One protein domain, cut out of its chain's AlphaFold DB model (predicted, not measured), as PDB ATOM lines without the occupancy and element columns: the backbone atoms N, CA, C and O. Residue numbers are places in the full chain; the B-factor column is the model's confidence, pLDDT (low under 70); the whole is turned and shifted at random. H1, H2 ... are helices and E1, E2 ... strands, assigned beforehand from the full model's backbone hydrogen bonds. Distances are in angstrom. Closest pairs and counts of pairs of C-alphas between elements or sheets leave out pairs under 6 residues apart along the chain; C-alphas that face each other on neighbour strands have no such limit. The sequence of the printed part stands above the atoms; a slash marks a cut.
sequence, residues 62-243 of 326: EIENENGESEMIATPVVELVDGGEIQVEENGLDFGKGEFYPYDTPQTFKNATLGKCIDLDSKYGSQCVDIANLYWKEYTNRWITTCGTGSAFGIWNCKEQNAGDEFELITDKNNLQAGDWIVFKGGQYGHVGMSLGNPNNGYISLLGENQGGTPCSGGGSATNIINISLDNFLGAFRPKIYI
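AT A GLANCE: This is residues 62 to 243 of the 326 residues of a protein of Methanobrevibacter sp (UniProt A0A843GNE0). With little regular structure, the domain is a strongly twisted antiparallel sheet, E3 E8 E4 E5 E6 E7, with helices over one face, long loops, and a small hairpin, E1 and E2. The printed part has 182 residues, 69 of them in E1 and E2, then helices H1 to H4, then strands E3 to E8; the class is mixed. The whole is compact, with a radius of gyration of the C-alphas of 14.9 A and spans of 42, 36 and 31 A.

HOW THE PARTS SIT: In the sheet, E5, residues 191 to 195, and E6, residues 203 to 208, are antiparallel, with N 194 and O 207 within hydrogen-bond range at 2.9 A. H2, residues 128 to 140, is on the sheet; 8 of its 9 O i to N i+4 pairs are within range.

IN THESE COORDINATES: E8, residues 233 to 239, 17.9 A long, runs from C-alpha (147.587, -21.005, -231.863) to (139.560, -36.673, -228.671).

THE WHOLE: The printed part has no cut; 20 residues have pLDDT under 70, namely residues 82 to 99, which lie in the long link from E2 to H1, and residues 121 and 123, which lie in the long link from H1 to H2.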
ATOM      1  N   GLU A  62     157.374 -33.499-238.501       85.62
ATOM      2  CA  GLU A  62     157.190 -34.715-237.707       85.62
ATOM      3  C   GLU A  62     155.737 -35.195-237.806       85.62
ATOM      4  O   GLU A  62     154.806 -34.413-237.602       85.62
ATOM      5  N   ILE A  63     155.538 -36.476-238.112       85.12
ATOM      6  CA  ILE A  63     154.243 -37.160-238.040       85.12
ATOM      7  C   ILE A  63     154.375 -38.451-237.221       85.12
ATOM      8  O   ILE A  63     155.435 -39.060-237.200       85.12
ATOM      9  N   GLU A  64     153.305 -38.890-236.573       86.75
ATOM     10  CA  GLU A  64     153.186 -40.185-235.907       86.75
ATOM     11  C   GLU A  64     152.614 -41.203-236.907       86.75
ATOM     12  O   GLU A  64     151.594 -40.951-237.558       86.75
ATOM     13  N   ASN A  65     153.299 -42.335-237.078       80.88
ATOM     14  CA  ASN A  65     152.873 -43.410-237.974       80.88
ATOM     15  C   ASN A  65     151.868 -44.365-237.295       80.88
ATOM     16  O   ASN A  65     151.474 -44.190-236.144       80.88
ATOM     17  N   GLU A  66     151.447 -45.415-238.006       76.00
ATOM     18  CA  GLU A  66     150.492 -46.414-237.492       76.00
ATOM     19  C   GLU A  66     150.978 -47.195-236.258       76.00
ATOM     20  O   GLU A  66     150.157 -47.718-235.509       76.00
ATOM     21  N   ASN A  67     152.292 -47.239-236.022       73.62
ATOM     22  CA  ASN A  67     152.907 -47.895-234.868       73.62
ATOM     23  C   ASN A  67     153.137 -46.933-233.690       73.62
ATOM     24  O   ASN A  67     153.673 -47.343-232.662       73.62
ATOM     25  N   GLY A  68     152.752 -45.659-233.826       75.12
ATOM     26  CA  GLY A  68     153.014 -44.633-232.820       75.12
ATOM     27  C   GLY A  68     154.446 -44.092-232.836       75.12
ATOM     28  O   GLY A  68     154.872 -43.470-231.864       75.12
ATOM     29  N   GLU A  69     155.208 -44.347-233.903       78.38
ATOM     30  CA  GLU A  69     156.589 -43.883-234.049       78.38
ATOM     31  C   GLU A  69     156.646 -42.580-234.858       78.38
ATOM     32  O   GLU A  69     155.903 -42.402-235.827       78.38
ATOM     33  N   SER A  70     157.567 -41.687-234.489       83.06
ATOM     34  CA  SER A  70     157.799 -40.438-235.217       83.06
ATOM     35  C   SER A  70     158.507 -40.681-236.557       83.06
ATOM     36  O   SER A  70     159.586 -41.275-236.619       83.06
ATOM     37  N   GLU A  71     157.940 -40.145-237.632       86.31
ATOM     38  CA  GLU A  71     158.490 -40.103-238.984       86.31
ATOM     39  C   GLU A  71     158.664 -38.648-239.436       86.31
ATOM     40  O   GLU A  71     157.831 -37.784-239.163       86.31
ATOM     41  N   MET A  72     159.748 -38.375-240.164       84.88
ATOM     42  CA  MET A  72     160.018 -37.052-240.721       84.88
ATOM     43  C   MET A  72     159.680 -37.019-242.210       84.88
ATOM     44  O   MET A  72     160.333 -37.699-243.004       84.88
ATOM     45  N   ILE A  73     158.732 -36.173-242.602       81.00
ATOM     46  CA  ILE A  73     158.336 -35.979-244.000       81.00
ATOM     47  C   ILE A  73     158.650 -34.557-244.479       81.00
ATOM     48  O   ILE A  73     158.813 -33.627-243.688       81.00
ATOM     49  N   ALA A  74     158.754 -34.383-245.796       80.25
ATOM     50  CA  ALA A  74     158.866 -33.068-246.416       80.25
ATOM     51  C   ALA A  74     157.468 -32.552-246.771       80.25
ATOM     52  O   ALA A  74     156.760 -33.178-247.561       80.25
ATOM     53  N   THR A  75     157.076 -31.412-246.209       79.25
ATOM     54  CA  THR A  75     155.810 -30.739-246.527       79.25
ATOM     55  C   THR A  75     156.018 -29.228-246.644       79.25
ATOM     56  O   THR A  75     157.033 -28.713-246.169       79.25
ATOM     57  N   PRO A  76     155.092 -28.496-247.290       81.88
ATOM     58  CA  PRO A  76     155.148 -27.039-247.326       81.88
ATOM     59  C   PRO A  76     155.102 -26.446-245.912       81.88
ATOM     60  O   PRO A  76     154.232 -26.812-245.120       81.88
ATOM     61  N   VAL A  77     156.017 -25.520-245.614       82.38
ATOM     62  CA  VAL A  77     156.021 -24.738-244.367       82.38
ATOM     63  C   VAL A  77     155.183 -23.478-244.567       82.38
ATOM     64  O   VAL A  77     155.349 -22.773-245.563       82.38
ATOM     65  N   VAL A  78     154.274 -23.205-243.634       83.00
ATOM     66  CA  VAL A  78     153.287 -22.125-243.734       83.00
ATOM     67  C   VAL A  78     153.243 -21.336-242.424       83.00
ATOM     68  O   VAL A  78     153.033 -21.896-241.353       83.00
ATOM     69  N   GLU A  79     153.397 -20.016-242.493       85.88
ATOM     70  CA  GLU A  79     153.266 -19.142-241.311       85.88
ATOM     71  C   GLU A  79     151.804 -18.874-240.946       85.88
ATOM     72  O   GLU A  79     151.442 -18.698-239.781       85.88
ATOM     73  N   LEU A  80     150.955 -18.813-241.972       80.75
ATOM     74  CA  LEU A  80     149.556 -18.472-241.843       80.75
ATOM     75  C   LEU A  80     148.735 -19.017-243.015       80.75
ATOM     76  O   LEU A  80     149.176 -18.950-244.160       80.75
ATOM     77  N   VAL A  81     147.519 -19.478-242.724       78.31
ATOM     78  CA  VAL A  81     146.490 -19.769-243.729       78.31
ATOM     79  C   VAL A  81     145.477 -18.627-243.709       78.31
ATOM     80  O   VAL A  81     144.901 -18.329-242.664       78.31
ATOM     81  N   ASP A  82     145.287 -17.971-244.849       62.97
ATOM     82  CA  ASP A  82     144.270 -16.939-245.035       62.97
ATOM     83  C   ASP A  82     143.328 -17.431-246.133       62.97
ATOM     84  O   ASP A  82     143.699 -17.472-247.308       62.97
ATOM     85  N   GLY A  83     142.160 -17.933-245.729       53.66
ATOM     86  CA  GLY A  83     141.184 -18.522-246.641       53.66
ATOM     87  C   GLY A  83     140.750 -17.499-247.688       53.66
ATOM     88  O   GLY A  83     139.982 -16.588-247.392       53.66
ATOM     89  N   GLY A  84     141.257 -17.635-248.913       47.84
ATOM     90  CA  GLY A  84     140.843 -16.802-250.035       47.84
ATOM     91  C   GLY A  84     139.472 -17.231-250.558       47.84
ATOM     92  O   GLY A  84     139.229 -18.421-250.761       47.84
ATOM     93  N   GLU A  85     138.584 -16.268-250.816       37.16
ATOM     94  CA  GLU A  85     137.389 -16.512-251.628       37.16
ATOM     95  C   GLU A  85     137.815 -16.867-253.059       37.16
ATOM     96  O   GLU A  85     138.420 -16.052-253.759       37.16
ATOM     97  N   ILE A  86     137.462 -18.069-253.520       39.16
ATOM     98  CA  ILE A  86     137.499 -18.418-254.942       39.16
ATOM     99  C   ILE A  86     136.049 -18.472-255.431       39.16
ATOM    100  O   ILE A  86     135.226 -19.207-254.891       39.16
ATOM    101  N   GLN A  87     135.734 -17.648-256.433       33.19
ATOM    102  CA  GLN A  87     134.427 -17.608-257.097       33.19
ATOM    103  C   GLN A  87     134.161 -18.925-257.848       33.19
ATOM    104  O   GLN A  87     135.055 -19.484-258.482       33.19
ATOM    105  N   VAL A  88     132.917 -19.396-257.762       38.62
ATOM    106  CA  VAL A  88     132.456 -20.732-258.168       38.62
ATOM    107  C   VAL A  88     132.048 -20.773-259.644       38.62
ATOM    108  O   VAL A  88     131.238 -19.954-260.073       38.62
ATOM    109  N   GLU A  89     132.504 -21.788-260.385       30.55
ATOM    110  CA  GLU A  89     131.717 -22.364-261.482       30.55
ATOM    111  C   GLU A  89     131.068 -23.663-260.982       30.55
ATOM    112  O   GLU A  89     131.748 -24.593-260.546       30.55
ATOM    113  N   GLU A  90     129.732 -23.703-261.000       43.06
ATOM    114  CA  GLU A  90     128.954 -24.909-260.734       43.06
ATOM    115  C   GLU A  90     129.263 -25.933-261.826       43.06
ATOM    116  O   GLU A  90     128.943 -25.693-262.987       43.06
ATOM    117  N   ASN A  91     129.864 -27.069-261.460       34.84
ATOM    118  CA  ASN A  91     129.353 -28.394-261.822       34.84
ATOM    119  C   ASN A  91     130.147 -29.525-261.141       34.84
ATOM    120  O   ASN A  91     131.313 -29.763-261.439       34.84
ATOM    121  N   GLY A  92     129.432 -30.238-260.265       41.81
ATOM    122  CA  GLY A  92     129.408 -31.697-260.110       41.81
ATOM    123  C   GLY A  92     130.681 -32.442-259.715       41.81
ATOM    124  O   GLY A  92     131.443 -32.805-260.598       41.81
ATOM    125  N   LEU A  93     130.777 -32.846-258.442       36.69
ATOM    126  CA  LEU A  93     131.323 -34.138-257.996       36.69
ATOM    127  C   LEU A  93     130.663 -34.558-256.668       36.69
ATOM    128  O   LEU A  93     130.149 -33.719-255.948       36.69
ATOM    129  N   ASP A  94     130.613 -35.861-256.407       40.97
ATOM    130  CA  ASP A  94     129.925 -36.531-255.293       40.97
ATOM    131  C   ASP A  94     130.605 -36.273-253.927       40.97
ATOM    132  O   ASP A  94     131.825 -36.368-253.812       40.97
ATOM    133  N   PHE A  95     129.817 -35.926-252.901       42.66
ATOM    134  CA  PHE A  95     130.237 -35.116-251.739       42.66
ATOM    135  C   PHE A  95     130.332 -35.881-250.406       42.66
ATOM    136  O   PHE A  95     130.074 -35.315-249.344       42.66
ATOM    137  N   GLY A  96     130.600 -37.190-250.425       43.56
ATOM    138  CA  GLY A  96     130.749 -37.977-249.187       43.56
ATOM    139  C   GLY A  96     129.516 -37.955-248.263       43.56
ATOM    140  O   GLY A  96     129.605 -38.312-247.087       43.56
ATOM    141  N   LYS A  97     128.339 -37.541-248.764       48.28
ATOM    142  CA  LYS A  97     127.086 -37.522-247.999       48.28
ATOM    143  C   LYS A  97     126.643 -38.964-247.742       48.28
ATOM    144  O   LYS A  97     125.952 -39.564-248.556       48.28
ATOM    145  N   GLY A  98     127.019 -39.493-246.577       49.03
ATOM    146  CA  GLY A  98     126.657 -40.839-246.121       49.03
ATOM    147  C   GLY A  98     127.790 -41.865-246.171       49.03
ATOM    148  O   GLY A  98     127.541 -43.030-245.862       49.03
ATOM    149  N   GLU A  99     129.012 -41.460-246.526       67.31
ATOM    150  CA  GLU A  99     130.197 -42.299-246.337       67.31
ATOM    151  C   GLU A  99     130.667 -42.224-244.882       67.31
ATOM    152  O   GLU A  99     130.750 -41.144-244.308       67.31
ATOM    153  N   PHE A 100     130.977 -43.381-244.300       78.56
ATOM    154  CA  PHE A 100     131.614 -43.473-242.990       78.56
ATOM    155  C   PHE A 100     133.114 -43.194-243.121       78.56
ATOM    156  O   PHE A 100     133.773 -43.777-243.989       78.56
ATOM    157  N   TYR A 101     133.657 -42.364-242.229       85.62
ATOM    158  CA  TYR A 101     135.091 -42.083-242.163       85.62
ATOM    159  C   TYR A 101     135.667 -42.593-240.834       85.62
ATOM    160  O   TYR A 101     135.202 -42.190-239.769       85.62
ATOM    161  N   PRO A 102     136.688 -43.473-240.863       89.62
ATOM    162  CA  PRO A 102     137.255 -44.041-239.648       89.62
ATOM    163  C   PRO A 102     137.982 -42.974-238.827       89.62
ATOM    164  O   PRO A 102     138.826 -42.246-239.349       89.62
ATOM    165  N   TYR A 103     137.703 -42.937-237.526       91.56
ATOM    166  CA  TYR A 103     138.272 -41.973-236.580       91.56
ATOM    167  C   TYR A 103     139.044 -42.634-235.431       91.56
ATOM    168  O   TYR A 103     139.514 -41.933-234.540       91.56
ATOM    169  N   ASP A 104     139.210 -43.959-235.433       89.38
ATOM    170  CA  ASP A 104     139.824 -44.696-234.317       89.38
ATOM    171  C   ASP A 104     141.264 -44.256-234.025       89.38
ATOM    172  O   ASP A 104     141.712 -44.300-232.881       89.38
ATOM    173  N   THR A 105     141.985 -43.792-235.051       91.56
ATOM    174  CA  THR A 105     143.325 -43.207-234.920       91.56
ATOM    175  C   THR A 105     143.497 -41.994-235.846       91.56
ATOM    176  O   THR A 105     142.833 -41.915-236.891       91.56
ATOM    177  N   PRO A 106     144.441 -41.079-235.547       93.12
ATOM    178  CA  PRO A 106     144.781 -39.979-236.454       93.12
ATOM    179  C   PRO A 106     145.224 -40.485-237.833       93.12
ATOM    180  O   PRO A 106     144.877 -39.917-238.869       93.12
ATOM    181  N   GLN A 107     145.947 -41.604-237.859       91.88
ATOM    182  CA  GLN A 107     146.485 -42.210-239.072       91.88
ATOM    183  C   GLN A 107     145.391 -42.798-239.977       91.88
ATOM    184  O   GLN A 107     145.443 -42.624-241.198       91.88
ATOM    185  N   THR A 108     144.378 -43.460-239.409       92.81
ATOM    186  CA  THR A 108     143.239 -43.981-240.186       92.81
ATOM    187  C   THR A 108     142.408 -42.850-240.775       92.81
ATOM    188  O   THR A 108     142.053 -42.912-241.952       92.81
ATOM    189  N   PHE A 109     142.171 -41.786-239.999       95.44
ATOM    190  CA  PHE A 109     141.437 -40.617-240.483       95.44
ATOM    191  C   PHE A 109     142.214 -39.893-241.590       95.44
ATOM    192  O   PHE A 109     141.649 -39.591-242.643       95.44
ATOM    193  N   LYS A 110     143.533 -39.712-241.417       95.31
ATOM    194  CA  LYS A 110     144.437 -39.185-242.454       95.31
ATOM    195  C   LYS A 110     144.318 -39.970-243.753       95.31
ATOM    196  O   LYS A 110     144.059 -39.388-244.797       95.31
ATOM    197  N   ASN A 111     144.473 -41.290-243.698       92.94
ATOM    198  CA  ASN A 111     144.427 -42.133-244.893       92.94
ATOM    199  C   ASN A 111     143.061 -42.094-245.595       92.94
ATOM    200  O   ASN A 111     142.997 -42.214-246.815       92.94
ATOM    201  N   ALA A 112     141.975 -41.918-244.840       91.38
ATOM    202  CA  ALA A 112     140.627 -41.853-245.389       91.38
ATOM    203  C   ALA A 112     140.281 -40.502-246.041       91.38
ATOM    204  O   ALA A 112     139.363 -40.456-246.865       91.38
ATOM    205  N   THR A 113     140.981 -39.424-245.675       93.38
ATOM    206  CA  THR A 113     140.648 -38.042-246.068       93.38
ATOM    207  C   THR A 113     141.688 -37.393-246.977       93.38
ATOM    208  O   THR A 113     141.329 -36.551-247.794       93.38
ATOM    209  N   LEU A 114     142.960 -37.794-246.896       93.50
ATOM    210  CA  LEU A 114     144.048 -37.181-247.657       93.50
ATOM    211  C   LEU A 114     143.751 -37.158-249.165       93.50
ATOM    212  O   LEU A 114     143.436 -38.177-249.776       93.50
ATOM    213  N   GLY A 115     143.884 -35.977-249.770       87.38
ATOM    214  CA  GLY A 115     143.638 -35.732-251.188       87.38
ATOM    215  C   GLY A 115     142.164 -35.602-251.582       87.38
ATOM    216  O   GLY A 115     141.890 -35.384-252.762       87.38
ATOM    217  N   LYS A 116     141.217 -35.719-250.643       89.81
ATOM    218  CA  LYS A 116     139.785 -35.540-250.916       89.81
ATOM    219  C   LYS A 116     139.356 -34.080-250.763       89.81
ATOM    220  O   LYS A 116     139.955 -33.337-249.994       89.81
ATOM    221  N   CYS A 117     138.312 -33.718-251.502       88.12
ATOM    222  CA  CYS A 117     137.550 -32.482-251.347       88.12
ATOM    223  C   CYS A 117     136.290 -32.802-250.537       88.12
ATOM    224  O   CYS A 117     135.356 -33.403-251.073       88.12
ATOM    225  N   ILE A 118     136.280 -32.470-249.251       86.88
ATOM    226  CA  ILE A 118     135.151 -32.681-248.348       86.88
ATOM    227  C   ILE A 118     134.352 -31.378-248.300       86.88
ATOM    228  O   ILE A 118     134.899 -30.320-248.039       86.88
ATOM    229  N   ASP A 119     133.062 -31.434-248.612       84.44
ATOM    230  CA  ASP A 119     132.149 -30.286-248.538       84.44
ATOM    231  C   ASP A 119     130.840 -30.780-247.913       84.44
ATOM    232  O   ASP A 119     130.070 -31.529-248.531       84.44
ATOM    233  N   LEU A 120     130.619 -30.435-246.643       79.31
ATOM    234  CA  LEU A 120     129.498 -30.973-245.874       79.31
ATOM    235  C   LEU A 120     128.261 -30.084-245.916       79.31
ATOM    236  O   LEU A 120     127.138 -30.600-245.828       79.31
ATOM    237  N   ASP A 121     128.445 -28.771-246.033       69.00
ATOM    238  CA  ASP A 121     127.363 -27.793-245.962       69.00
ATOM    239  C   ASP A 121     126.962 -27.212-247.331       69.00
ATOM    240  O   ASP A 121     125.931 -26.535-247.433       69.00
ATOM    241  N   SER A 122     127.702 -27.570-248.386       72.69
ATOM    242  CA  SER A 122     127.547 -27.097-249.762       72.69
ATOM    243  C   SER A 122     127.726 -25.580-249.892       72.69
ATOM    244  O   SER A 122     127.091 -24.948-250.744       72.69
ATOM    245  N   LYS A 123     128.558 -24.976-249.033       68.06
ATOM    246  CA  LYS A 123     128.889 -23.550-249.037       68.06
ATOM    247  C   LYS A 123     130.395 -23.353-249.096       68.06
ATOM    248  O   LYS A 123     131.138 -23.797-248.239       68.06
ATOM    249  N   TYR A 124     130.824 -22.561-250.076       75.62
ATOM    250  CA  TYR A 124     132.229 -22.185-250.267       75.62
ATOM    251  C   TYR A 124     133.170 -23.362-250.605       75.62
ATOM    252  O   TYR A 124     134.387 -23.176-250.609       75.62
ATOM    253  N   GLY A 125     132.634 -24.538-250.948       83.81
ATOM    254  CA  GLY A 125     133.417 -25.711-251.336       83.81
ATOM    255  C   GLY A 125     134.121 -26.348-250.140       83.81
ATOM    256  O   GLY A 125     133.586 -26.353-249.042       83.81
ATOM    257  N   SER A 126     135.327 -26.878-250.346       85.94
ATOM    258  CA  SER A 126     136.050 -27.629-249.309       85.94
ATOM    259  C   SER A 126     136.888 -26.724-248.413       85.94
ATOM    260  O   SER A 126     138.015 -26.354-248.767       85.94
ATOM    261  N   GLN A 127     136.329 -26.342-247.264       89.56
ATOM    262  CA  GLN A 127     136.945 -25.433-246.302       89.56
ATOM    263  C   GLN A 127     137.542 -26.173-245.103       89.56
ATOM    264  O   GLN A 127     137.165 -27.285-244.755       89.56
ATOM    265  N   CYS A 128     138.448 -25.510-244.381       92.06
ATOM    266  CA  CYS A 128     139.063 -26.076-243.176       92.06
ATOM    267  C   CYS A 128     138.039 -26.546-242.122       92.06
ATOM    268  O   CYS A 128     138.275 -27.517-241.405       92.06
ATOM    269  N   VAL A 129     136.879 -25.885-242.049       90.38
ATOM    270  CA  VAL A 129     135.794 -26.239-241.126       90.38
ATOM    271  C   VAL A 129     135.055 -27.513-241.563       90.38
ATOM    272  O   VAL A 129     134.515 -28.198-240.695       90.38
ATOM    273  N   ASP A 130     135.046 -27.872-242.851       90.88
ATOM    274  CA  ASP A 130     134.342 -29.055-243.366       90.88
ATOM    275  C   ASP A 130     134.966 -30.350-242.866       90.88
ATOM    276  O   ASP A 130     134.281 -31.162-242.240       90.88
ATOM    277  N   ILE A 131     136.276 -30.524-243.044       93.25
ATOM    278  CA  ILE A 131     136.977 -31.705-242.528       93.25
ATOM    279  C   ILE A 131     136.911 -31.807-240.993       93.25
ATOM    280  O   ILE A 131     136.782 -32.908-240.453       93.25
ATOM    281  N   ALA A 132     136.925 -30.679-240.274       94.94
ATOM    282  CA  ALA A 132     136.710 -30.675-238.826       94.94
ATOM    283  C   ALA A 132     135.282 -31.120-238.473       94.94
ATOM    284  O   ALA A 132     135.084 -31.973-237.609       94.94
ATOM    285  N   ASN A 133     134.273 -30.607-239.177       91.94
ATOM    286  CA  ASN A 133     132.888 -31.039-239.010       91.94
ATOM    287  C   ASN A 133     132.695 -32.523-239.317       91.94
ATOM    288  O   ASN A 133     131.930 -33.179-238.611       91.94
ATOM    289  N   LEU A 134     133.386 -33.049-240.332       92.56
ATOM    290  CA  LEU A 134     133.363 -34.471-240.659       92.56
ATOM    291  C   LEU A 134     133.807 -35.283-239.449       92.56
ATOM    292  O   LEU A 134     133.070 -36.151-238.993       92.56
ATOM    293  N   TYR A 135     134.962 -34.948-238.875       95.69
ATOM    294  CA  TYR A 135     135.471 -35.651-237.705       95.69
ATOM    295  C   TYR A 135     134.508 -35.584-236.514       95.69
ATOM    296  O   TYR A 135     134.189 -36.613-235.924       95.69
ATOM    297  N   TRP A 136     134.004 -34.391-236.178       94.31
ATOM    298  CA  TRP A 136     133.040 -34.223-235.081       94.31
ATOM    299  C   TRP A 136     131.767 -35.039-235.306       94.31
ATOM    300  O   TRP A 136     131.250 -35.666-234.380       94.31
ATOM    301  N   LYS A 137     131.272 -35.072-236.543       89.88
ATOM    302  CA  LYS A 137     130.087 -35.845-236.895       89.88
ATOM    303  C   LYS A 137     130.328 -37.342-236.739       89.88
ATOM    304  O   LYS A 137     129.490 -38.005-236.138       89.88
ATOM    305  N   GLU A 138     131.444 -37.866-237.231       90.19
ATOM    306  CA  GLU A 138     131.737 -39.297-237.116       90.19
ATOM    307  C   GLU A 138     132.004 -39.712-235.663       90.19
ATOM    308  O   GLU A 138     131.495 -40.737-235.210       90.19
ATOM    309  N   TYR A 139     132.744 -38.895-234.905       94.00
ATOM    310  CA  TYR A 139     133.142 -39.227-233.538       94.00
ATOM    311  C   TYR A 139     132.026 -39.009-232.509       94.00
ATOM    312  O   TYR A 139     131.804 -39.856-231.645       94.00
ATOM    313  N   THR A 140     131.308 -37.884-232.582       89.56
ATOM    314  CA  THR A 140     130.325 -37.501-231.552       89.56
ATOM    315  C   THR A 140     128.889 -37.456-232.056       89.56
ATOM    316  O   THR A 140     127.986 -37.179-231.268       89.56
ATOM    317  N   ASN A 141     128.645 -37.649-233.356       87.81
ATOM    318  CA  ASN A 141     127.337 -37.433-233.983       87.81
ATOM    319  C   ASN A 141     126.793 -35.999-233.772       87.81
ATOM    320  O   ASN A 141     125.581 -35.775-233.720       87.81
ATOM    321  N   ARG A 142     127.693 -35.009-233.629       88.44
ATOM    322  CA  ARG A 142     127.368 -33.579-233.472       88.44
ATOM    323  C   ARG A 142     128.075 -32.761-234.548       88.44
ATOM    324  O   ARG A 142     129.099 -33.171-235.074       88.44
ATOM    325  N   TRP A 143     127.535 -31.582-234.835       87.00
ATOM    326  CA  TRP A 143     128.190 -30.587-235.683       87.00
ATOM    327  C   TRP A 143     128.978 -29.599-234.827       87.00
ATOM    328  O   TRP A 143     128.521 -29.225-233.739       87.00
ATOM    329  N   ILE A 144     130.123 -29.150-235.332       88.44
ATOM    330  CA  ILE A 144     130.885 -28.067-234.717       88.44
ATOM    331  C   ILE A 144     130.156 -26.740-234.939       88.44
ATOM    332  O   ILE A 144     129.524 -26.512-235.973       88.44
ATOM    333  N   THR A 145     130.238 -25.834-233.969       89.31
ATOM    334  CA  THR A 145     129.738 -24.463-234.119       89.31
ATOM    335  C   THR A 145     130.887 -23.471-234.160       89.31
ATOM    336  O   THR A 145     131.806 -23.525-233.346       89.31
ATOM    337  N   THR A 146     130.799 -22.497-235.063       86.25
ATOM    338  CA  THR A 146     131.710 -21.342-235.134       86.25
ATOM    339  C   THR A 146     131.253 -20.187-234.234       86.25
ATOM    340  O   THR A 146     131.700 -19.048-234.391       86.25
ATOM    341  N   CYS A 147     130.323 -20.443-233.307       82.12
ATOM    342  CA  CYS A 147     129.802 -19.451-232.363       82.12
ATOM    343  C   CYS A 147     129.175 -18.223-233.058       82.12
ATOM    344  O   CYS A 147     129.274 -17.096-232.580       82.12
ATOM    345  N   GLY A 148     128.577 -18.434-234.238       76.50
ATOM    346  CA  GLY A 148     127.948 -17.381-235.043       76.50
ATOM    347  C   GLY A 148     128.915 -16.494-235.837       76.50
ATOM    348  O   GLY A 148     128.461 -15.586-236.523       76.50
ATOM    349  N   THR A 149     130.225 -16.749-235.781       78.88
ATOM    350  CA  THR A 149     131.225 -15.957-236.525       78.88
ATOM    351  C   THR A 149     131.334 -16.348-238.000       78.88
ATOM    352  O   THR A 149     131.871 -15.581-238.793       78.88
ATOM    353  N   GLY A 150     130.895 -17.560-238.361       77.38
ATOM    354  CA  GLY A 150     131.127 -18.133-239.690       77.38
ATOM    355  C   GLY A 150     132.600 -18.442-239.988       77.38
ATOM    356  O   GLY A 150     132.926 -18.756-241.121       77.38
ATOM    357  N   SER A 151     133.483 -18.342-238.991       83.31
ATOM    358  CA  SER A 151     134.939 -18.408-239.146       83.31
ATOM    359  C   SER A 151     135.530 -19.522-238.282       83.31
ATOM    360  O   SER A 151     135.010 -19.812-237.200       83.31
ATOM    361  N   ALA A 152     136.644 -20.119-238.712       88.19
ATOM    362  CA  ALA A 152     137.301 -21.213-237.998       88.19
ATOM    363  C   ALA A 152     137.740 -20.808-236.581       88.19
ATOM    364  O   ALA A 152     137.501 -21.552-235.632       88.19
ATOM    365  N   PHE A 153     138.265 -19.590-236.383       88.94
ATOM    366  CA  PHE A 153     138.635 -19.128-235.032       88.94
ATOM    367  C   PHE A 153     137.444 -19.129-234.056       88.94
ATOM    368  O   PHE A 153     137.621 -19.271-232.845       88.94
ATOM    369  N   GLY A 154     136.216 -18.972-234.566       88.44
ATOM    370  CA  GLY A 154     135.002 -18.950-233.760       88.44
ATOM    371  C   GLY A 154     134.670 -20.288-233.115       88.44
ATOM    372  O   GLY A 154     133.960 -20.307-232.112       88.44
ATOM    373  N   ILE A 155     135.231 -21.392-233.617       93.88
ATOM    374  CA  ILE A 155     135.156 -22.707-232.967       93.88
ATOM    375  C   ILE A 155     135.653 -22.610-231.520       93.88
ATOM    376  O   ILE A 155     135.045 -23.171-230.605       93.88
ATOM    377  N   TRP A 156     136.716 -21.835-231.290       96.56
ATOM    378  CA  TRP A 156     137.294 -21.658-229.962       96.56
ATOM    379  C   TRP A 156     136.456 -20.755-229.042       96.56
ATOM    380  O   TRP A 156     136.484 -20.910-227.821       96.56
ATOM    381  N   ASN A 157     135.651 -19.845-229.600       91.44
ATOM    382  CA  ASN A 157     134.740 -19.008-228.806       91.44
ATOM    383  C   ASN A 157     133.646 -19.838-228.118       91.44
ATOM    384  O   ASN A 157     133.167 -19.455-227.056       91.44
ATOM    385  N   CYS A 158     133.280 -20.973-228.714       92.25
ATOM    386  CA  CYS A 158     132.313 -21.933-228.188       92.25
ATOM    387  C   CYS A 158     133.006 -23.254-227.774       92.25
ATOM    388  O   CYS A 158     132.424 -24.334-227.892       92.25
ATOM    389  N   LYS A 159     134.266 -23.188-227.309       97.62
ATOM    390  CA  LYS A 159     135.095 -24.373-227.027       97.62
ATOM    391  C   LYS A 159     134.464 -25.350-226.040       97.62
ATOM    392  O   LYS A 159     134.540 -26.546-226.272       97.62
ATOM    393  N   GLU A 160     133.788 -24.888-224.990       97.50
ATOM    394  CA  GLU A 160     133.158 -25.789-224.018       97.50
ATOM    395  C   GLU A 160     132.022 -26.607-224.661       97.50
ATOM    396  O   GLU A 160     131.907 -27.808-224.429       97.50
ATOM    397  N   GLN A 161     131.223 -25.983-225.535       93.50
ATOM    398  CA  GLN A 161     130.155 -26.657-226.284       93.50
ATOM    399  C   GLN A 161     130.714 -27.626-227.334       93.50
ATOM    400  O   GLN A 161     130.193 -28.728-227.519       93.50
ATOM    401  N   ASN A 162     131.750 -27.203-228.058       92.56
ATOM    402  CA  ASN A 162     132.376 -28.033-229.082       92.56
ATOM    403  C   ASN A 162     133.093 -29.239-228.454       92.56
ATOM    404  O   ASN A 162     132.989 -30.340-228.996       92.56
ATOM    405  N   ALA A 163     133.717 -29.063-227.285       97.38
ATOM    406  CA  ALA A 163     134.369 -30.140-226.546       97.38
ATOM    407  C   ALA A 163     133.378 -31.149-225.953       97.38
ATOM    408  O   ALA A 163     133.575 -32.347-226.118       97.38
ATOM    409  N   GLY A 164     132.306 -30.692-225.298       94.56
ATOM    410  CA  GLY A 164     131.380 -31.601-224.618       94.56
ATOM    411  C   GLY A 164     132.098 -32.536-223.636       94.56
ATOM    412  O   GLY A 164     133.031 -32.123-222.946       94.56
ATOM    413  N   ASP A 165     131.676 -33.798-223.600       95.50
ATOM    414  CA  ASP A 165     132.303 -34.836-222.775       95.50
ATOM    415  C   ASP A 165     133.330 -35.665-223.556       95.50
ATOM    416  O   ASP A 165     134.031 -36.486-222.964       95.50
ATOM    417  N   GLU A 166     133.435 -35.472-224.870       96.31
ATOM    418  CA  GLU A 166     134.209 -36.324-225.774       96.31
ATOM    419  C   GLU A 166     135.638 -35.824-226.010       96.31
ATOM    420  O   GLU A 166     136.492 -36.593-226.449       96.31
ATOM    421  N   PHE A 167     135.924 -34.562-225.680       97.12
ATOM    422  CA  PHE A 167     137.238 -33.962-225.891       97.12
ATOM    423  C   PHE A 167     137.823 -33.351-224.613       97.12
ATOM    424  O   PHE A 167     137.102 -32.845-223.753       97.12
ATOM    425  N   GLU A 168     139.151 -33.345-224.515       96.25
ATOM    426  CA  GLU A 168     139.899 -32.488-223.594       96.25
ATOM    427  C   GLU A 168     140.344 -31.204-224.299       96.25
ATOM    428  O   GLU A 168     140.681 -31.204-225.483       96.25
ATOM    429  N   LEU A 169     140.347 -30.091-223.565       96.75
ATOM    430  CA  LEU A 169     140.815 -28.809-224.080       96.75
ATOM    431  C   LEU A 169     142.307 -28.645-223.802       96.75
ATOM    432  O   LEU A 169     142.729 -28.560-222.648       96.75
ATOM    433  N   ILE A 170     143.090 -28.516-224.865       96.38
ATOM    434  CA  ILE A 170     144.524 -28.245-224.795       96.38
ATOM    435  C   ILE A 170     144.738 -26.747-225.012       96.38
ATOM    436  O   ILE A 170     144.365 -26.189-226.043       96.38
ATOM    437  N   THR A 171     145.316 -26.074-224.017       94.31
ATOM    438  CA  THR A 171     145.548 -24.615-224.035       94.31
ATOM    439  C   THR A 171     147.025 -24.236-224.062       94.31
ATOM    440  O   THR A 171     147.355 -23.095-224.374       94.31
ATOM    441  N   ASP A 172     147.914 -25.189-223.780       89.50
ATOM    442  CA  ASP A 172     149.357 -25.037-223.937       89.50
ATOM    443  C   ASP A 172     149.795 -25.758-225.212       89.50
ATOM    444  O   ASP A 172     149.625 -26.972-225.339       89.50
ATOM    445  N   LYS A 173     150.378 -25.009-226.152       89.81
ATOM    446  CA  LYS A 173     150.866 -25.547-227.424       89.81
ATOM    447  C   LYS A 173     151.959 -26.606-227.255       89.81
ATOM    448  O   LYS A 173     152.138 -27.416-228.151       89.81
ATOM    449  N   ASN A 174     152.671 -26.624-226.126       88.31
ATOM    450  CA  ASN A 174     153.699 -27.634-225.860       88.31
ATOM    451  C   ASN A 174     153.112 -29.005-225.498       88.31
ATOM    452  O   ASN A 174     153.830 -29.996-225.531       88.31
ATOM    453  N   ASN A 175     151.820 -29.061-225.165       89.69
ATOM    454  CA  ASN A 175     151.135 -30.301-224.815       89.69
ATOM    455  C   ASN A 175     150.449 -30.957-226.016       89.69
ATOM    456  O   ASN A 175     149.749 -31.946-225.817       89.69
ATOM    457  N   LEU A 176     150.592 -30.403-227.224       93.56
ATOM    458  CA  LEU A 176     149.972 -30.953-228.428       93.56
ATOM    459  C   LEU A 176     150.575 -32.314-228.786       93.56
ATOM    460  O   LEU A 176     151.779 -32.519-228.643       93.56
ATOM    461  N   GLN A 177     149.732 -33.213-229.283       92.25
ATOM    462  CA  GLN A 177     150.107 -34.539-229.779       92.25
ATOM    463  C   GLN A 177     149.356 -34.842-231.080       92.25
ATOM    464  O   GLN A 177     148.336 -34.212-231.352       92.25
ATOM    465  N   ALA A 178     149.769 -35.880-231.811       94.62
ATOM    466  CA  ALA A 178     149.025 -36.369-232.969       94.62
ATOM    467  C   ALA A 178     147.545 -36.665-232.641       94.62
ATOM    468  O   ALA A 178     147.219 -37.361-231.678       94.62
ATOM    469  N   GLY A 179     146.642 -36.163-233.481       96.50
ATOM    470  CA  GLY A 179     145.195 -36.302-233.316       96.50
ATOM    471  C   GLY A 179     144.506 -35.126-232.634       96.50
ATOM    472  O   GLY A 179     143.277 -35.067-232.650       96.50
ATOM    473  N   ASP A 180     145.256 -34.174-232.075       98.44
ATOM    474  CA  ASP A 180     144.666 -32.946-231.547       98.44
ATOM    475  C   ASP A 180     144.159 -32.069-232.697       98.44
ATOM    476  O   ASP A 180     144.894 -31.784-233.647       98.44
ATOM    477  N   TRP A 181     142.918 -31.600-232.592       98.56
ATOM    478  CA  TRP A 181     142.308 -30.662-233.532       98.56
ATOM    479  C   TRP A 181     142.598 -29.229-233.116       98.56
ATOM    480  O   TRP A 181     142.028 -28.727-232.149       98.56
ATOM    481  N   ILE A 182     143.496 -28.573-233.843       98.56
ATOM    482  CA  ILE A 182     144.065 -27.274-233.493       98.56
ATOM    483  C   ILE A 182     143.277 -26.153-234.156       98.56
ATOM    484  O   ILE A 182     143.026 -26.205-235.357       98.56
ATOM    485  N   VAL A 183     142.953 -25.108-233.393       98.06
ATOM    486  CA  VAL A 183     142.332 -23.876-233.892       98.06
ATOM    487  C   VAL A 183     143.343 -22.730-233.870       98.06
ATOM    488  O   VAL A 183     144.042 -22.509-232.878       98.06
ATOM    489  N   PHE A 184     143.378 -21.953-234.950       96.25
ATOM    490  CA  PHE A 184     144.248 -20.793-235.133       96.25
ATOM    491  C   PHE A 184     143.430 -19.509-235.326       96.25
ATOM    492  O   PHE A 184     142.354 -19.531-235.925       96.25
ATOM    493  N   LYS A 185     143.950 -18.369-234.848       88.12
ATOM    494  CA  LYS A 185     143.302 -17.042-234.975       88.12
ATOM    495  C   LYS A 185     143.717 -16.242-236.212       88.12
ATOM    496  O   LYS A 185     143.120 -15.207-236.485       88.12
ATOM    497  N   GLY A 186     144.777 -16.641-236.900       79.00
ATOM    498  CA  GLY A 186     145.390 -15.788-237.912       79.00
ATOM    499  C   GLY A 186     144.563 -15.635-239.202       79.00
ATOM    500  O   GLY A 186     143.657 -16.420-239.464       79.00
ATOM    501  N   GLY A 187     144.903 -14.636-240.022       77.56
ATOM    502  CA  GLY A 187     144.164 -14.310-241.250       77.56
ATOM    503  C   GLY A 187     142.818 -13.645-240.957       77.56
ATOM    504  O   GLY A 187     142.572 -13.192-239.835       77.56
ATOM    505  N   GLN A 188     141.938 -13.570-241.956       80.56
ATOM    506  CA  GLN A 188     140.587 -13.033-241.763       80.56
ATOM    507  C   GLN A 188     139.675 -14.009-240.997       80.56
ATOM    508  O   GLN A 188     138.831 -13.577-240.210       80.56
ATOM    509  N   TYR A 189     139.850 -15.316-241.213       85.94
ATOM    510  CA  TYR A 189     138.890 -16.342-240.791       85.94
ATOM    511  C   TYR A 189     139.445 -17.364-239.785       85.94
ATOM    512  O   TYR A 189     138.683 -18.172-239.247       85.94
ATOM    513  N   GLY A 190     140.735 -17.312-239.453       90.50
ATOM    514  CA  GLY A 190     141.379 -18.376-238.686       90.50
ATOM    515  C   GLY A 190     141.580 -19.642-239.514       90.50
ATOM    516  O   GLY A 190     141.285 -19.684-240.707       90.50
ATOM    517  N   HIS A 191     142.047 -20.694-238.849       95.56
ATOM    518  CA  HIS A 191     142.215 -22.015-239.457       95.56
ATOM    519  C   HIS A 191     141.924 -23.118-238.446       95.56
ATOM    520  O   HIS A 191     142.027 -22.892-237.236       95.56
ATOM    521  N   VAL A 192     141.571 -24.304-238.929       97.19
ATOM    522  CA  VAL A 192     141.431 -25.505-238.103       97.19
ATOM    523  C   VAL A 192     141.947 -26.724-238.860       97.19
ATOM    524  O   VAL A 192     141.770 -26.829-240.070       97.19
ATOM    525  N   GLY A 193     142.600 -27.641-238.153       97.81
ATOM    526  CA  GLY A 193     143.076 -28.898-238.725       97.81
ATOM    527  C   GLY A 193     143.519 -29.881-237.651       97.81
ATOM    528  O   GLY A 193     143.647 -29.520-236.480       97.81
ATOM    529  N   MET A 194     143.753 -31.126-238.047       98.56
ATOM    530  CA  MET A 194     144.211 -32.179-237.148       98.56
ATOM    531  C   MET A 194     145.732 -32.254-237.176       98.56
ATOM    532  O   MET A 194     146.340 -32.367-238.240       98.56
ATOM    533  N   SER A 195     146.356 -32.217-236.008       97.75
ATOM    534  CA  SER A 195     147.785 -32.479-235.893       97.75
ATOM    535  C   SER A 195     148.103 -33.927-236.243       97.75
ATOM    536  O   SER A 195     147.371 -34.848-235.876       97.75
ATOM    537  N   LEU A 196     149.208 -34.142-236.948       95.88
ATOM    538  CA  LEU A 196     149.682 -35.488-237.264       95.88
ATOM    539  C   LEU A 196     150.900 -35.893-236.446       95.88
ATOM    540  O   LEU A 196     151.332 -37.025-236.580       95.88
ATOM    541  N   GLY A 197     151.440 -35.013-235.610       89.12
ATOM    542  CA  GLY A 197     152.643 -35.245-234.822       89.12
ATOM    543  C   GLY A 197     152.805 -34.194-233.732       89.12
ATOM    544  O   GLY A 197     151.898 -33.399-233.473       89.12
ATOM    545  N   ASN A 198     153.972 -34.199-233.099       87.81
ATOM    546  CA  ASN A 198     154.288 -33.290-232.004       87.81
ATOM    547  C   ASN A 198     154.773 -31.923-232.519       87.81
ATOM    548  O   ASN A 198     155.283 -31.822-233.640       87.81
ATOM    549  N   PRO A 199     154.654 -30.859-231.703       88.06
ATOM    550  CA  PRO A 199     155.312 -29.590-231.974       88.06
ATOM    551  C   PRO A 199     156.817 -29.768-232.180       88.06
ATOM    552  O   PRO A 199     157.512 -30.306-231.319       88.06
ATOM    553  N   ASN A 200     157.340 -29.228-233.276       83.62
ATOM    554  CA  ASN A 200     158.762 -29.239-233.583       83.62
ATOM    555  C   ASN A 200     159.217 -27.832-233.989       83.62
ATOM    556  O   ASN A 200     158.741 -27.273-234.975       83.62
ATOM    557  N   ASN A 201     160.136 -27.246-233.215       85.31
ATOM    558  CA  ASN A 201     160.702 -25.912-233.459       85.31
ATOM    559  C   ASN A 201     159.660 -24.801-233.700       85.31
ATOM    560  O   ASN A 201     159.883 -23.899-234.501       85.31
ATOM    561  N   GLY A 202     158.526 -24.847-232.993       85.62
ATOM    562  CA  GLY A 202     157.459 -23.848-233.124       85.62
ATOM    563  C   GLY A 202     156.478 -24.103-234.271       85.62
ATOM    564  O   GLY A 202     155.542 -23.326-234.426       85.62
ATOM    565  N   TYR A 203     156.639 -25.199-235.012       91.19
ATOM    566  CA  TYR A 203     155.722 -25.642-236.057       91.19
ATOM    567  C   TYR A 203     155.040 -26.955-235.673       91.19
ATOM    568  O   TYR A 203     155.483 -27.656-234.760       91.19
ATOM    569  N   ILE A 204     153.961 -27.291-236.373       94.00
ATOM    570  CA  ILE A 204     153.277 -28.573-236.235       94.00
ATOM    571  C   ILE A 204     152.780 -29.091-237.583       94.00
ATOM    572  O   ILE A 204     152.328 -28.322-238.438       94.00
ATOM    573  N   SER A 205     152.824 -30.411-237.762       94.75
ATOM    574  CA  SER A 205     152.232 -31.069-238.921       94.75
ATOM    575  C   SER A 205     150.713 -31.012-238.841       94.75
ATOM    576  O   SER A 205     150.120 -31.484-237.874       94.75
ATOM    577  N   LEU A 206     150.076 -30.438-239.858       96.88
ATOM    578  CA  LEU A 206     148.637 -30.205-239.876       96.88
ATOM    579  C   LEU A 206     148.002 -30.840-241.112       96.88
ATOM    580  O   LEU A 206     148.322 -30.480-242.247       96.88
ATOM    581  N   LEU A 207     147.072 -31.760-240.876       97.88
ATOM    582  CA  LEU A 207     146.122 -32.252-241.862       97.88
ATOM    583  C   LEU A 207     144.916 -31.312-241.905       97.88
ATOM    584  O   LEU A 207     144.252 -31.105-240.887       97.88
ATOM    585  N   GLY A 208     144.607 -30.772-243.077       95.38
ATOM    586  CA  GLY A 208     143.485 -29.853-243.233       95.38
ATOM    587  C   GLY A 208     143.168 -29.545-244.688       95.38
ATOM    588  O   GLY A 208     143.907 -29.923-245.598       95.38
ATOM    589  N   GLU A 209     142.055 -28.850-244.887       91.81
ATOM    590  CA  GLU A 209     141.582 -28.370-246.188       91.81
ATOM    591  C   GLU A 209     141.804 -26.868-246.341       91.81
ATOM    592  O   GLU A 209     142.015 -26.149-245.365       91.81
ATOM    593  N   ASN A 210     141.757 -26.395-247.585       90.75
ATOM    594  CA  ASN A 210     141.964 -24.994-247.954       90.75
ATOM    595  C   ASN A 210     143.264 -24.365-247.403       90.75
ATOM    596  O   ASN A 210     143.282 -23.228-246.938       90.75
ATOM    597  N   GLN A 211     144.368 -25.114-247.451       88.31
ATOM    598  CA  GLN A 211     145.670 -24.698-246.909       88.31
ATOM    599  C   GLN A 211     146.818 -24.839-247.932       88.31
ATOM    600  O   GLN A 211     147.970 -25.087-247.578       88.31
ATOM    601  N   GLY A 212     146.506 -24.699-249.226       80.00
ATOM    602  CA  GLY A 212     147.482 -24.782-250.324       80.00
ATOM    603  C   GLY A 212     147.548 -26.145-251.029       80.00
ATOM    604  O   GLY A 212     148.619 -26.548-251.480       80.00
ATOM    605  N   GLY A 213     146.427 -26.872-251.098       78.06
ATOM    606  CA  GLY A 213     146.288 -28.147-251.814       78.06
ATOM    607  C   GLY A 213     145.725 -28.009-253.235       78.06
ATOM    608  O   GLY A 213     145.588 -26.907-253.769       78.06
ATOM    609  N   THR A 214     145.360 -29.138-253.851       82.75
ATOM    610  CA  THR A 214     144.669 -29.163-255.153       82.75
ATOM    611  C   THR A 214     143.324 -28.434-255.048       82.75
ATOM    612  O   THR A 214     142.546 -28.790-254.167       82.75
ATOM    613  N   PRO A 215     143.015 -27.448-255.908       84.94
ATOM    614  CA  PRO A 215     141.740 -26.733-255.857       84.94
ATOM    615  C   PRO A 215     140.531 -27.664-255.986       84.94
ATOM    616  O   PRO A 215     140.550 -28.601-256.788       84.94
ATOM    617  N   CYS A 216     139.477 -27.378-255.226       79.69
ATOM    618  CA  CYS A 216     138.211 -28.106-255.277       79.69
ATOM    619  C   CYS A 216     137.139 -27.312-256.032       79.69
ATOM    620  O   CYS A 216     137.186 -26.082-256.122       79.69
ATOM    621  N   SER A 217     136.149 -28.024-256.575       78.06
ATOM    622  CA  SER A 217     134.948 -27.389-257.128       78.06
ATOM    623  C   SER A 217     134.186 -26.668-256.011       78.06
ATOM    624  O   SER A 217     134.143 -27.157-254.887       78.06
ATOM    625  N   GLY A 218     133.610 -25.499-256.296       72.94
ATOM    626  CA  GLY A 218     132.915 -24.696-255.277       72.94
ATOM    627  C   GLY A 218     133.815 -23.812-254.404       72.94
ATOM    628  O   GLY A 218     133.287 -22.980-253.672       72.94
ATOM    629  N   GLY A 219     135.141 -23.939-254.519       79.75
ATOM    630  CA  GLY A 219     136.118 -23.191-253.729       79.75
ATOM    631  C   GLY A 219     136.926 -24.081-252.781       79.75
ATOM    632  O   GLY A 219     136.664 -25.275-252.628       79.75
ATOM    633  N   GLY A 220     137.947 -23.489-252.162       83.44
ATOM    634  CA  GLY A 220     138.843 -24.196-251.250       83.44
ATOM    635  C   GLY A 220     139.823 -25.150-251.941       83.44
ATOM    636  O   GLY A 220     140.051 -25.087-253.154       83.44
ATOM    637  N   SER A 221     140.437 -26.035-251.156       85.62
ATOM    638  CA  SER A 221     141.404 -27.012-251.663       85.62
ATOM    639  C   SER A 221     141.337 -28.326-250.904       85.62
ATOM    640  O   SER A 221     141.079 -28.329-249.702       85.62
ATOM    641  N   ALA A 222     141.682 -29.408-251.595       87.81
ATOM    642  CA  ALA A 222     141.661 -30.759-251.075       87.81
ATOM    643  C   ALA A 222     142.526 -30.899-249.821       87.81
ATOM    644  O   ALA A 222     143.523 -30.187-249.647       87.81
ATOM    645  N   THR A 223     142.161 -31.878-249.002       92.94
ATOM    646  CA  THR A 223     142.872 -32.242-247.782       92.94
ATOM    647  C   THR A 223     144.335 -32.539-248.102       92.94
ATOM    648  O   THR A 223     144.644 -33.423-248.904       92.94
ATOM    649  N   ASN A 224     145.260 -31.835-247.463       91.94
ATOM    650  CA  ASN A 224     146.699 -32.043-247.613       91.94
ATOM    651  C   ASN A 224     147.405 -31.914-246.253       91.94
ATOM    652  O   ASN A 224     146.770 -31.683-245.225       91.94
ATOM    653  N   ILE A 225     148.728 -32.083-246.249       94.25
ATOM    654  CA  ILE A 225     149.559 -31.932-245.053       94.25
ATOM    655  C   ILE A 225     150.479 -30.731-245.250       94.25
ATOM    656  O   ILE A 225     151.203 -30.662-246.245       94.25
ATOM    657  N   ILE A 226     150.481 -29.823-244.282       92.19
ATOM    658  CA  ILE A 226     151.427 -28.705-244.188       92.19
ATOM    659  C   ILE A 226     152.170 -28.762-242.855       92.19
ATOM    660  O   ILE A 226     151.795 -29.514-241.957       92.19
ATOM    661  N   ASN A 227     153.226 -27.968-242.728       91.44
ATOM    662  CA  ASN A 227     153.871 -27.680-241.455       91.44
ATOM    663  C   ASN A 227     153.577 -26.224-241.087       91.44
ATOM    664  O   ASN A 227     154.115 -25.312-241.713       91.44
ATOM    665  N   ILE A 228     152.671 -25.996-240.139       92.94
ATOM    666  CA  ILE A 228     152.164 -24.654-239.828       92.94
ATOM    667  C   ILE A 228     152.804 -24.086-238.561       92.94
ATOM    668  O   ILE A 228     153.014 -24.818-237.593       92.94
ATOM    669  N   SER A 229     153.092 -22.785-238.550       92.25
ATOM    670  CA  SER A 229     153.557 -22.075-237.354       92.25
ATOM    671  C   SER A 229     152.497 -22.082-236.244       92.25
ATOM    672  O   SER A 229     151.313 -21.819-236.468       92.25
ATOM    673  N   LEU A 230     152.933 -22.339-235.011       93.62
ATOM    674  CA  LEU A 230     152.102 -22.290-233.805       93.62
ATOM    675  C   LEU A 230     151.963 -20.872-233.220       93.62
ATOM    676  O   LEU A 230     151.402 -20.714-232.134       93.62
ATOM    677  N   ASP A 231     152.455 -19.831-233.892       92.25
ATOM    678  CA  ASP A 231     152.385 -18.450-233.386       92.25
ATOM    679  C   ASP A 231     150.950 -17.924-233.264       92.25
ATOM    680  O   ASP A 231     150.648 -17.128-232.374       92.25
ATOM    681  N   ASN A 232     150.043 -18.415-234.111       92.75
ATOM    682  CA  ASN A 232     148.628 -18.040-234.107       92.75
ATOM    683  C   ASN A 232     147.723 -19.062-233.396       92.75
ATOM    684  O   ASN A 232     146.501 -19.019-233.570       92.75
ATOM    685  N   PHE A 233     148.305 -19.984-232.624       96.25
ATOM    686  CA  PHE A 233     147.587 -21.005-231.863       96.25
ATOM    687  C   PHE A 233     146.589 -20.383-230.873       96.25
ATOM    688  O   PHE A 233     146.947 -19.512-230.079       96.25
ATOM    689  N   LEU A 234     145.339 -20.851-230.897       96.62
ATOM    690  CA  LEU A 234     144.328 -20.512-229.888       96.62
ATOM    691  C   LEU A 234     144.143 -21.601-228.840       96.62
ATOM    692  O   LEU A 234     143.880 -21.295-227.677       96.62
ATOM    693  N   GLY A 235     144.219 -22.851-229.277       97.62
ATOM    694  CA  GLY A 235     143.848 -24.009-228.489       97.62
ATOM    695  C   GLY A 235     143.633 -25.228-229.371       97.62
ATOM    696  O   GLY A 235     143.590 -25.114-230.598       97.62
ATOM    697  N   ALA A 236     143.479 -26.390-228.750       98.62
ATOM    698  CA  ALA A 236     143.117 -27.609-229.449       98.62
ATOM    699  C   ALA A 236     142.110 -28.457-228.671       98.62
ATOM    700  O   ALA A 236     141.938 -28.306-227.459       98.62
ATOM    701  N   PHE A 237     141.450 -29.353-229.397       98.62
ATOM    702  CA  PHE A 237     140.566 -30.376-228.860       98.62
ATOM    703  C   PHE A 237     141.243 -31.730-229.014       98.62
ATOM    704  O   PHE A 237     141.541 -32.141-230.134       98.62
ATOM    705  N   ARG A 238     141.458 -32.428-227.900       98.00
ATOM    706  CA  ARG A 238     141.973 -33.794-227.883       98.00
ATOM    707  C   ARG A 238     140.816 -34.776-227.761       98.00
ATOM    708  O   ARG A 238     140.195 -34.812-226.699       98.00
ATOM    709  N   PRO A 239     140.514 -35.577-228.792       97.19
ATOM    710  CA  PRO A 239     139.560 -36.673-228.671       97.19
ATOM    711  C   PRO A 239     139.976 -37.600-227.528       97.19
ATOM    712  O   PRO A 239     141.114 -38.070-227.497       97.19
ATOM    713  N   LYS A 240     139.072 -37.902-226.592       93.94
ATOM    714  CA  LYS A 240     139.409 -38.756-225.439       93.94
ATOM    715  C   LYS A 240     139.804 -40.176-225.842       93.94
ATOM    716  O   LYS A 240     140.522 -40.839-225.104       93.94
ATOM    717  N   ILE A 241     139.393 -40.626-227.029       91.38
ATOM    718  CA  ILE A 241     139.828 -41.904-227.612       91.38
ATOM    719  C   ILE A 241     141.330 -41.931-227.954       91.38
ATOM    720  O   ILE A 241     141.913 -43.007-228.033       91.38
ATOM    721  N   TYR A 242     141.975 -40.769-228.105       90.19
ATOM    722  CA  TYR A 242     143.417 -40.645-228.360       90.19
ATOM    723  C   TYR A 242     144.237 -40.410-227.092       90.19
ATOM    724  O   TYR A 242     145.462 -40.285-227.156       90.19
ATOM    725  N   ILE A 243     143.586 -40.349-225.931       84.25
ATOM    726  CA  ILE A 243     144.296 -40.339-224.660       84.25
ATOM    727  C   ILE A 243     144.846 -41.744-224.468       84.25
ATOM    728  O   ILE A 243     144.109 -42.692-224.187       84.25
TER     729      ILE A 243